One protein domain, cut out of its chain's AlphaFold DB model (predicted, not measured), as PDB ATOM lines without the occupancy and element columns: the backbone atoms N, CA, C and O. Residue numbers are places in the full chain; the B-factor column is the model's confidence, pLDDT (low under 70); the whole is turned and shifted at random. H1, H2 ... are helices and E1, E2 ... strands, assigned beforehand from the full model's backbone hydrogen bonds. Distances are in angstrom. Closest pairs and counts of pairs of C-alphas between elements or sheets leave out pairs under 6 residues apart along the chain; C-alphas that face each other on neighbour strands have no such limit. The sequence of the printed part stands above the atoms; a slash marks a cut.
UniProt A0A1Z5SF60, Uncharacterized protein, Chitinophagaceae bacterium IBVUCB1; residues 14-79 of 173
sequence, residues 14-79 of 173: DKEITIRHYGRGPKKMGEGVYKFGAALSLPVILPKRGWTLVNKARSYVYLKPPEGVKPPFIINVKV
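AT A GLANCE: This is residues 14 to 79 of the 173 residues of an uncharacterized protein of Chitinophagaceae bacterium IBVUCB1 (UniProt A0A1Z5SF60). A small, twisted sheet of four strands, E2, E3, E5 and E4, makes the body, and a two-stranded ribbon, E1 with E6, runs away from it to one end of the longest axis. E1 leads through a single residue into the edge strand E2, and the one short helix, H1, only grazes the sheet; the loop between E2 and E3 makes the other end of the longest axis. The printed part has 66 residues with six named strands and one named helix, in the order E1, E2, E3, H1, E4, E5, E6, and its class is mostly strand. Both sheets are antiparallel. The whole is compact, with a radius of gyration of the C-alphas of 11.1 A, and spans 36 by 28 by 19 A.

IN THESE COORDINATES: In the larger sheet, E2 is residues 21 to 24, E3 residues 34 to 36, E5 residues 61 to 64, 10.1 A long from first to last C-alpha, and E4 residues 52 to 56, 11.3 A long. H1 is residues 42 to 45. E1, residues 14 to 19, is 15.2 A long and begins with C-alpha 14 at (17.175, -19.348, 10.301). E6, residues 73 to 79, is the longest strand at 17.9 A and ends with C-alpha 79 at (21.366, -14.855, 12.568).

HOW THE PARTS SIT: The strands of the larger sheet turn by 79 degrees from edge to edge. The inner strands E3 and E5 are antiparallel at 144 degrees, with N 36 and O 61 2.8 A apart, within hydrogen-bond range. E2 and E3 form a hairpin, with N 22 and O 35 at 2.7 A. E4 and E5 form another, with N 62 and O 55 at 2.8 A. E3, H1 and E4 make a split strand-helix-strand unit, two strands running the same way with E5 between them, and its crossover is right-handed. H1 only grazes the sheet with residues 42 to 44; its closest C-alphas to E4 are those of Pro 43 and Leu 53, 6.2 A apart. H1 is too short for an O i to N i+4 pair, but its one O i to N i+3 pair is within range. E1 runs on into E2 at 47 degrees, and the two meet only through their link. E1 and E6 are antiparallel at 142 degrees, with N 15 and O 77 at 2.8 A. E5 and E6 are apart; E2 and E6 are only just apart, at 8.2 A.

THE WHOLE: The two C-alphas farthest apart are those of Asp 14 and Lys 28, at 36.0 A, while those of Asp 14 and Val 79 are 6.5 A apart. The printed part has no cut and no long link. Its mean pLDDT is 94.2, and no printed residue is under 70.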
ATOM      1  N   ASP A  14      16.400 -18.581  11.264       94.19
ATOM      2  CA  ASP A  14      17.175 -19.348  10.301       94.19
ATOM      3  C   ASP A  14      17.299 -18.556   8.995       94.19
ATOM      4  O   ASP A  14      16.325 -18.011   8.472       94.19
ATOM      5  N   LYS A  15      18.519 -18.497   8.472       93.06
ATOM      6  CA  LYS A  15      18.851 -17.862   7.204       93.06
ATOM      7  C   LYS A  15      19.672 -18.823   6.366       93.06
ATOM      8  O   LYS A  15      20.685 -19.364   6.816       93.06
ATOM      9  N   GLU A  16      19.234 -19.009   5.133       94.44
ATOM     10  CA  GLU A  16      20.012 -19.698   4.119       94.44
ATOM     11  C   GLU A  16      21.062 -18.728   3.560       94.44
ATOM     12  O   GLU A  16      20.739 -17.600   3.176       94.44
ATOM     13  N   ILE A  17      22.333 -19.135   3.549       92.62
ATOM     14  CA  ILE A  17      23.422 -18.337   2.977       92.62
ATOM     15  C   ILE A  17      24.257 -19.154   1.997       92.62
ATOM     16  O   ILE A  17      24.607 -20.311   2.248       92.62
ATOM     17  N   THR A  18      24.658 -18.506   0.907       92.69
ATOM     18  CA  THR A  18      25.648 -19.043  -0.029       92.69
ATOM     19  C   THR A  18      27.053 -18.662   0.433       92.69
ATOM     20  O   THR A  18      27.407 -17.480   0.521       92.69
ATOM     21  N   ILE A  19      27.897 -19.656   0.711       91.62
ATOM     22  CA  ILE A  19      29.297 -19.430   1.089       91.62
ATOM     23  C   ILE A  19      30.177 -19.371  -0.162       91.62
ATOM     24  O   ILE A  19      30.289 -20.323  -0.940       91.62
ATOM     25  N   ARG A  20      30.834 -18.228  -0.371       88.81
ATOM     26  CA  ARG A  20      31.678 -18.012  -1.548       88.81
ATOM     27  C   ARG A  20      33.034 -18.688  -1.362       88.81
ATOM     28  O   ARG A  20      33.775 -18.376  -0.429       88.81
ATOM     29  N   HIS A  21      33.393 -19.567  -2.294       92.31
ATOM     30  CA  HIS A  21      34.739 -20.131  -2.369       92.31
ATOM     31  C   HIS A  21      35.610 -19.347  -3.369       92.31
ATOM     32  O   HIS A  21      35.132 -18.834  -4.377       92.31
ATOM     33  N   TYR A  22      36.916 -19.273  -3.120       91.88
ATOM     34  CA  TYR A  22      37.930 -18.623  -3.968       91.88
ATOM     35  C   TYR A  22      38.574 -19.602  -4.962       91.88
ATOM     36  O   TYR A  22      39.740 -19.467  -5.325       91.88
ATOM     37  N   GLY A  23      37.828 -20.630  -5.364       92.06
ATOM     38  CA  GLY A  23      38.318 -21.731  -6.196       92.06
ATOM     39  C   GLY A  23      38.715 -22.995  -5.424       92.06
ATOM     40  O   GLY A  23      38.435 -23.145  -4.230       92.06
ATOM     41  N   ARG A  24      39.315 -23.941  -6.154       94.44
ATOM     42  CA  ARG A  24      39.766 -25.238  -5.632       94.44
ATOM     43  C   ARG A  24      41.074 -25.098  -4.848       94.44
ATOM     44  O   ARG A  24      41.873 -24.194  -5.088       94.44
ATOM     45  N   GLY A  25      41.294 -26.013  -3.912       92.44
ATOM     46  CA  GLY A  25      42.545 -26.151  -3.181       92.44
ATOM     47  C   GLY A  25      43.693 -26.660  -4.063       92.44
ATOM     48  O   GLY A  25      43.451 -27.277  -5.102       92.44
ATOM     49  N   PRO A  26      44.959 -26.420  -3.669       92.75
ATOM     50  CA  PRO A  26      46.117 -27.023  -4.325       92.75
ATOM     51  C   PRO A  26      46.025 -28.554  -4.328       92.75
ATOM     52  O   PRO A  26      45.594 -29.129  -3.334       92.75
ATOM     53  N   LYS A  27      46.528 -29.226  -5.377       91.69
ATOM     54  CA  LYS A  27      46.480 -30.702  -5.505       91.69
ATOM     55  C   LYS A  27      46.993 -31.449  -4.265       91.69
ATOM     56  O   LYS A  27      46.408 -32.448  -3.871       91.69
ATOM     57  N   LYS A  28      48.040 -30.930  -3.609       94.56
ATOM     58  CA  LYS A  28      48.612 -31.499  -2.373       94.56
ATOM     59  C   LYS A  28      47.650 -31.545  -1.177       94.56
ATOM     60  O   LYS A  28      47.931 -32.243  -0.216       94.56
ATOM     61  N   MET A  29      46.552 -30.787  -1.220       92.00
ATOM     62  CA  MET A  29      45.514 -30.790  -0.183       92.00
ATOM     63  C   MET A  29      44.463 -31.886  -0.410       92.00
ATOM     64  O   MET A  29      43.610 -32.084   0.447       92.00
ATOM     65  N   GLY A  30      44.519 -32.596  -1.541       92.31
ATOM     66  CA  GLY A  30      43.547 -33.615  -1.930       92.31
ATOM     67  C   GLY A  30      42.485 -33.103  -2.905       92.31
ATOM     68  O   GLY A  30      42.269 -31.901  -3.079       92.31
ATOM     69  N   GLU A  31      41.826 -34.046  -3.574       93.31
ATOM     70  CA  GLU A  31      40.719 -33.760  -4.484       93.31
ATOM     71  C   GLU A  31      39.465 -33.296  -3.722       93.31
ATOM     72  O   GLU A  31      39.198 -33.722  -2.594       93.31
ATOM     73  N   GLY A  32      38.696 -32.396  -4.342       94.19
ATOM     74  CA  GLY A  32      37.447 -31.881  -3.775       94.19
ATOM     75  C   GLY A  32      37.628 -30.882  -2.629       94.19
ATOM     76  O   GLY A  32      36.662 -30.573  -1.946       94.19
ATOM     77  N   VAL A  33      38.834 -30.361  -2.397       97.19
ATOM     78  CA  VAL A  33      39.078 -29.313  -1.393       97.19
ATOM     79  C   VAL A  33      38.852 -27.930  -1.999       97.19
ATOM     80  O   VAL A  33      39.247 -27.676  -3.139       97.19
ATOM     81  N   TYR A  34      38.259 -27.013  -1.234       97.38
ATOM     82  CA  TYR A  34      37.942 -25.648  -1.667       97.38
ATOM     83  C   TYR A  34      38.533 -24.607  -0.718       97.38
ATOM     84  O   TYR A  34      38.686 -24.858   0.476       97.38
ATOM     85  N   LYS A  35      38.889 -23.438  -1.263       96.62
ATOM     86  CA  LYS A  35      39.433 -22.298  -0.511       96.62
ATOM     87  C   LYS A  35      38.316 -21.325  -0.147       96.62
ATOM     88  O   LYS A  35      37.569 -20.933  -1.033       96.62
ATOM     89  N   PHE A  36      38.262 -20.851   1.092       95.56
ATOM     90  CA  PHE A  36      37.289 -19.848   1.548       95.56
ATOM     91  C   PHE A  36      37.982 -18.692   2.271       95.56
ATOM     92  O   PHE A  36      39.029 -18.901   2.881       95.56
ATOM     93  N   GLY A  37      37.409 -17.485   2.200       92.06
ATOM     94  CA  GLY A  37      37.966 -16.274   2.825       92.06
ATOM     95  C   GLY A  37      37.595 -16.069   4.296       92.06
ATOM     96  O   GLY A  37      38.345 -15.429   5.025       92.06
ATOM     97  N   ALA A  38      36.480 -16.646   4.748       89.69
ATOM     98  CA  ALA A  38      35.975 -16.487   6.109       89.69
ATOM     99  C   ALA A  38      36.662 -17.474   7.082       89.69
ATOM    100  O   ALA A  38      36.123 -18.520   7.453       89.69
ATOM    101  N   ALA A  39      37.922 -17.179   7.410       90.56
ATOM    102  CA  ALA A  39      38.834 -18.049   8.149       90.56
ATOM    103  C   ALA A  39      38.585 -18.095   9.666       90.56
ATOM    104  O   ALA A  39      39.156 -18.954  10.347       90.56
ATOM    105  N   LEU A  40      37.764 -17.201  10.218       89.31
ATOM    106  CA  LEU A  40      37.394 -17.227  11.635       89.31
ATOM    107  C   LEU A  40      36.130 -18.060  11.871       89.31
ATOM    108  O   LEU A  40      36.080 -18.827  12.829       89.31
ATOM    109  N   SER A  41      35.151 -17.953  10.978       92.38
ATOM    110  CA  SER A  41      33.805 -18.514  11.124       92.38
ATOM    111  C   SER A  41      33.650 -19.886  10.463       92.38
ATOM    112  O   SER A  41      33.283 -20.855  11.128       92.38
ATOM    113  N   LEU A  42      33.991 -20.037   9.178       93.12
ATOM    114  CA  LEU A  42      33.777 -21.292   8.444       93.12
ATOM    115  C   LEU A  42      34.511 -22.526   9.000       93.12
ATOM    116  O   LEU A  42      33.895 -23.593   8.983       93.12
ATOM    117  N   PRO A  43      35.751 -22.457   9.538       93.81
ATOM    118  CA  PRO A  43      36.360 -23.627  10.180       93.81
ATOM    119  C   PRO A  43      35.659 -24.066  11.470       93.81
ATOM    120  O   PRO A  43      35.991 -25.125  11.987       93.81
ATOM    121  N   VAL A  44      34.727 -23.274  12.005       92.31
ATOM    122  CA  VAL A  44      33.920 -23.626  13.182       92.31
ATOM    123  C   VAL A  44      32.511 -24.051  12.761       92.31
ATOM    124  O   VAL A  44      31.987 -25.051  13.249       92.31
ATOM    125  N   ILE A  45      31.905 -23.313  11.828       93.88
ATOM    126  CA  ILE A  45      30.520 -23.505  11.374       93.88
ATOM    127  C   ILE A  45      30.379 -24.751  10.490       93.88
ATOM    128  O   ILE A  45      29.437 -25.528  10.664       93.88
ATOM    129  N   LEU A  46      31.289 -24.959   9.532       95.75
ATOM    130  CA  LEU A  46      31.136 -26.026   8.538       95.75
ATOM    131  C   LEU A  46      31.419 -27.435   9.074       95.75
ATOM    132  O   LEU A  46      30.700 -28.351   8.670       95.75
ATOM    133  N   PRO A  47      32.383 -27.666   9.989       96.62
ATOM    134  CA  PRO A  47      32.582 -29.006  10.540       96.62
ATOM    135  C   PRO A  47      31.365 -29.575  11.267       96.62
ATOM    136  O   PRO A  47      31.065 -30.757  11.134       96.62
ATOM    137  N   LYS A  48      30.577 -28.719  11.929       94.75
ATOM    138  CA  LYS A  48      29.281 -29.099  12.523       94.75
ATOM    139  C   LYS A  48      28.244 -29.559  11.489       94.75
ATOM    140  O   LYS A  48      27.233 -30.143  11.854       94.75
ATOM    141  N   ARG A  49      28.489 -29.283  10.205       95.19
ATOM    142  CA  ARG A  49      27.649 -29.623   9.047       95.19
ATOM    143  C   ARG A  49      28.319 -30.685   8.158       95.19
ATOM    144  O   ARG A  49      28.033 -30.767   6.968       95.19
ATOM    145  N   GLY A  50      29.250 -31.464   8.716       96.94
ATOM    146  CA  GLY A  50      29.895 -32.597   8.042       96.94
ATOM    147  C   GLY A  50      31.075 -32.240   7.133       96.94
ATOM    148  O   GLY A  50      31.621 -33.120   6.471       96.94
ATOM    149  N   TRP A  51      31.496 -30.975   7.079       97.81
ATOM    150  CA  TRP A  51      32.690 -30.601   6.319       97.81
ATOM    151  C   TRP A  51      33.966 -30.989   7.062       97.81
ATOM    152  O   TRP A  51      34.044 -30.935   8.285       97.81
ATOM    153  N   THR A  52      35.022 -31.303   6.321       98.00
ATOM    154  CA  THR A  52      36.337 -31.569   6.912       98.00
ATOM    155  C   THR A  52      37.230 -30.342   6.786       98.00
ATOM    156  O   THR A  52      37.482 -29.861   5.677       98.00
ATOM    157  N   LEU A  53      37.739 -29.840   7.915       97.75
ATOM    158  CA  LEU A  53      38.794 -28.827   7.929       97.75
ATOM    159  C   LEU A  53      40.115 -29.466   7.496       97.75
ATOM    160  O   LEU A  53      40.649 -30.317   8.196       97.75
ATOM    161  N   VAL A  54      40.639 -29.042   6.345       97.69
ATOM    162  CA  VAL A  54      41.891 -29.575   5.786       97.69
ATOM    163  C   VAL A  54      43.084 -28.737   6.230       97.69
ATOM    164  O   VAL A  54      44.115 -29.273   6.619       97.69
ATOM    165  N   ASN A  55      42.963 -27.410   6.165       96.88
ATOM    166  CA  ASN A  55      44.011 -26.489   6.598       96.88
ATOM    167  C   ASN A  55      43.420 -25.107   6.913       96.88
ATOM    168  O   ASN A  55      42.464 -24.675   6.268       96.88
ATOM    169  N   LYS A  56      44.018 -24.384   7.863       96.62
ATOM    170  CA  LYS A  56      43.629 -23.027   8.257       96.62
ATOM    171  C   LYS A  56      44.837 -22.096   8.177       96.62
ATOM    172  O   LYS A  56      45.850 -22.329   8.827       96.62
ATOM    173  N   ALA A  57      44.707 -21.025   7.401       94.31
ATOM    174  CA  ALA A  57      45.658 -19.922   7.356       94.31
ATOM    175  C   ALA A  57      45.055 -18.671   8.020       94.31
ATOM    176  O   ALA A  57      43.922 -18.686   8.497       94.31
ATOM    177  N   ARG A  58      45.812 -17.565   8.035       93.12
ATOM    178  CA  ARG A  58      45.375 -16.302   8.655       93.12
ATOM    179  C   ARG A  58      44.150 -15.680   7.975       93.12
ATOM    180  O   ARG A  58      43.285 -15.164   8.666       93.12
ATOM    181  N   SER A  59      44.105 -15.691   6.642       92.44
ATOM    182  CA  SER A  59      43.085 -14.994   5.837       92.44
ATOM    183  C   SER A  59      42.257 -15.920   4.948       92.44
ATOM    184  O   SER A  59      41.481 -15.458   4.115       92.44
ATOM    185  N   TYR A  60      42.465 -17.230   5.059       94.19
ATOM    186  CA  TYR A  60      41.690 -18.213   4.316       94.19
ATOM    187  C   TYR A  60      41.712 -19.575   5.006       94.19
ATOM    188  O   TYR A  60      42.566 -19.869   5.842       94.19
ATOM    189  N   VAL A  61      40.789 -20.434   4.594       96.75
ATOM    190  CA  VAL A  61      40.660 -21.808   5.072       96.75
ATOM    191  C   VAL A  61      40.440 -22.757   3.894       96.75
ATOM    192  O   VAL A  61      39.818 -22.389   2.897       96.75
ATOM    193  N   TYR A  62      40.977 -23.969   3.995       97.88
ATOM    194  CA  TYR A  62      40.708 -25.068   3.078       97.88
ATOM    195  C   TYR A  62      39.769 -26.068   3.739       97.88
ATOM    196  O   TYR A  62      40.101 -26.646   4.777       97.88
ATOM    197  N   LEU A  63      38.607 -26.272   3.129       98.00
ATOM    198  CA  LEU A  63      37.566 -27.166   3.628       98.00
ATOM    199  C   LEU A  63      37.161 -28.141   2.520       98.00
ATOM    200  O   LEU A  63      37.098 -27.770   1.344       98.00
ATOM    201  N   LYS A  64      36.911 -29.391   2.904       97.94
ATOM    202  CA  LYS A  64      36.369 -30.433   2.030       97.94
ATOM    203  C   LYS A  64      34.883 -30.622   2.354       97.94
ATOM    204  O   LYS A  64      34.574 -30.839   3.530       97.94
ATOM    205  N   PRO A  65      33.976 -30.515   1.372       97.50
ATOM    206  CA  PRO A  65      32.562 -30.751   1.597       97.50
ATOM    207  C   PRO A  65      32.284 -32.243   1.846       97.50
ATOM    208  O   PRO A  65      33.121 -33.085   1.497       97.50
ATOM    209  N   PRO A  66      31.118 -32.578   2.426       96.75
ATOM    210  CA  PRO A  66      30.616 -33.946   2.457       96.75
ATOM    211  C   PRO A  66      30.554 -34.563   1.056       96.75
ATOM    212  O   PRO A  66      30.479 -33.857   0.046       96.75
ATOM    213  N   GLU A  67      30.560 -35.891   0.987       95.19
ATOM    214  CA  GLU A  67      30.440 -36.601  -0.284       95.19
ATOM    215  C   GLU A  67      29.154 -36.200  -1.029       95.19
ATOM    216  O   GLU A  67      28.097 -36.010  -0.431       95.19
ATOM    217  N   GLY A  68      29.262 -36.003  -2.345       93.00
ATOM    218  CA  GLY A  68      28.149 -35.576  -3.199       93.00
ATOM    219  C   GLY A  68      27.853 -34.070  -3.200       93.00
ATOM    220  O   GLY A  68      27.245 -33.588  -4.157       93.00
ATOM    221  N   VAL A  69      28.331 -33.301  -2.216       95.19
ATOM    222  CA  VAL A  69      28.103 -31.848  -2.147       95.19
ATOM    223  C   VAL A  69      29.047 -31.106  -3.100       95.19
ATOM    224  O   VAL A  69      30.271 -31.247  -3.045       95.19
ATOM    225  N   LYS A  70      28.475 -30.280  -3.985       93.56
ATOM    226  CA  LYS A  70      29.189 -29.490  -5.002       93.56
ATOM    227  C   LYS A  70      28.765 -28.014  -4.934       93.56
ATOM    228  O   LYS A  70      27.682 -27.740  -4.430       93.56
ATOM    229  N   PRO A  71      29.591 -27.069  -5.427       92.50
ATOM    230  CA  PRO A  71      29.194 -25.667  -5.536       92.50
ATOM    231  C   PRO A  71      27.936 -25.487  -6.414       92.50
ATOM    232  O   PRO A  71      27.794 -26.237  -7.383       92.50
ATOM    233  N   PRO A  72      27.089 -24.470  -6.154       94.06
ATOM    234  CA  PRO A  72      27.201 -23.486  -5.073       94.06
ATOM    235  C   PRO A  72      26.977 -24.117  -3.693       94.06
ATOM    236  O   PRO A  72      26.155 -25.009  -3.521       94.06
ATOM    237  N   PHE A  73      27.749 -23.669  -2.705       94.50
ATOM    238  CA  PHE A  73      27.653 -24.191  -1.347       94.50
ATOM    239  C   PHE A  73      26.678 -23.346  -0.542       94.50
ATOM    240  O   PHE A  73      26.917 -22.157  -0.333       94.50
ATOM    241  N   ILE A  74      25.610 -23.982  -0.082       94.38
ATOM    242  CA  ILE A  74      24.520 -23.343   0.642       94.38
ATOM    243  C   ILE A  74      24.441 -23.969   2.032       94.38
ATOM    244  O   ILE A  74      24.540 -25.190   2.174       94.38
ATOM    245  N   ILE A  75      24.318 -23.136   3.066       93.31
ATOM    246  CA  ILE A  75      24.160 -23.586   4.451       93.31
ATOM    247  C   ILE A  75      23.052 -22.806   5.152       93.31
ATOM    248  O   ILE A  75      22.872 -21.616   4.908       93.31
ATOM    249  N   ASN A  76      22.383 -23.465   6.096       93.50
ATOM    250  CA  ASN A  76      21.480 -22.813   7.038       93.50
ATOM    251  C   ASN A  76      22.244 -22.393   8.293       93.50
ATOM    252  O   ASN A  76      23.019 -23.177   8.863       93.50
ATOM    253  N   VAL A  77      22.034 -21.152   8.716       92.94
ATOM    254  CA  VAL A  77      22.658 -20.530   9.887       92.94
ATOM    255  C   VAL A  77      21.627 -19.725  10.666       92.94
ATOM    256  O   VAL A  77      20.692 -19.191  10.084       92.94
ATOM    257  N   LYS A  78      21.826 -19.593  11.978       93.62
ATOM    258  CA  LYS A  78      21.042 -18.662  12.793       93.62
ATOM    259  C   LYS A  78      21.694 -17.290  12.801       93.62
ATOM    260  O   LYS A  78      22.899 -17.190  13.057       93.62
ATOM    261  N   VAL A  79      20.908 -16.250  12.556       94.81
ATOM    262  CA  VAL A  79      21.366 -14.855  12.568       94.81
ATOM    263  C   VAL A  79      20.347 -13.962  13.290       94.81
ATOM    264  O   VAL A  79      19.146 -14.240  13.236       94.81
TER     265      VAL A  79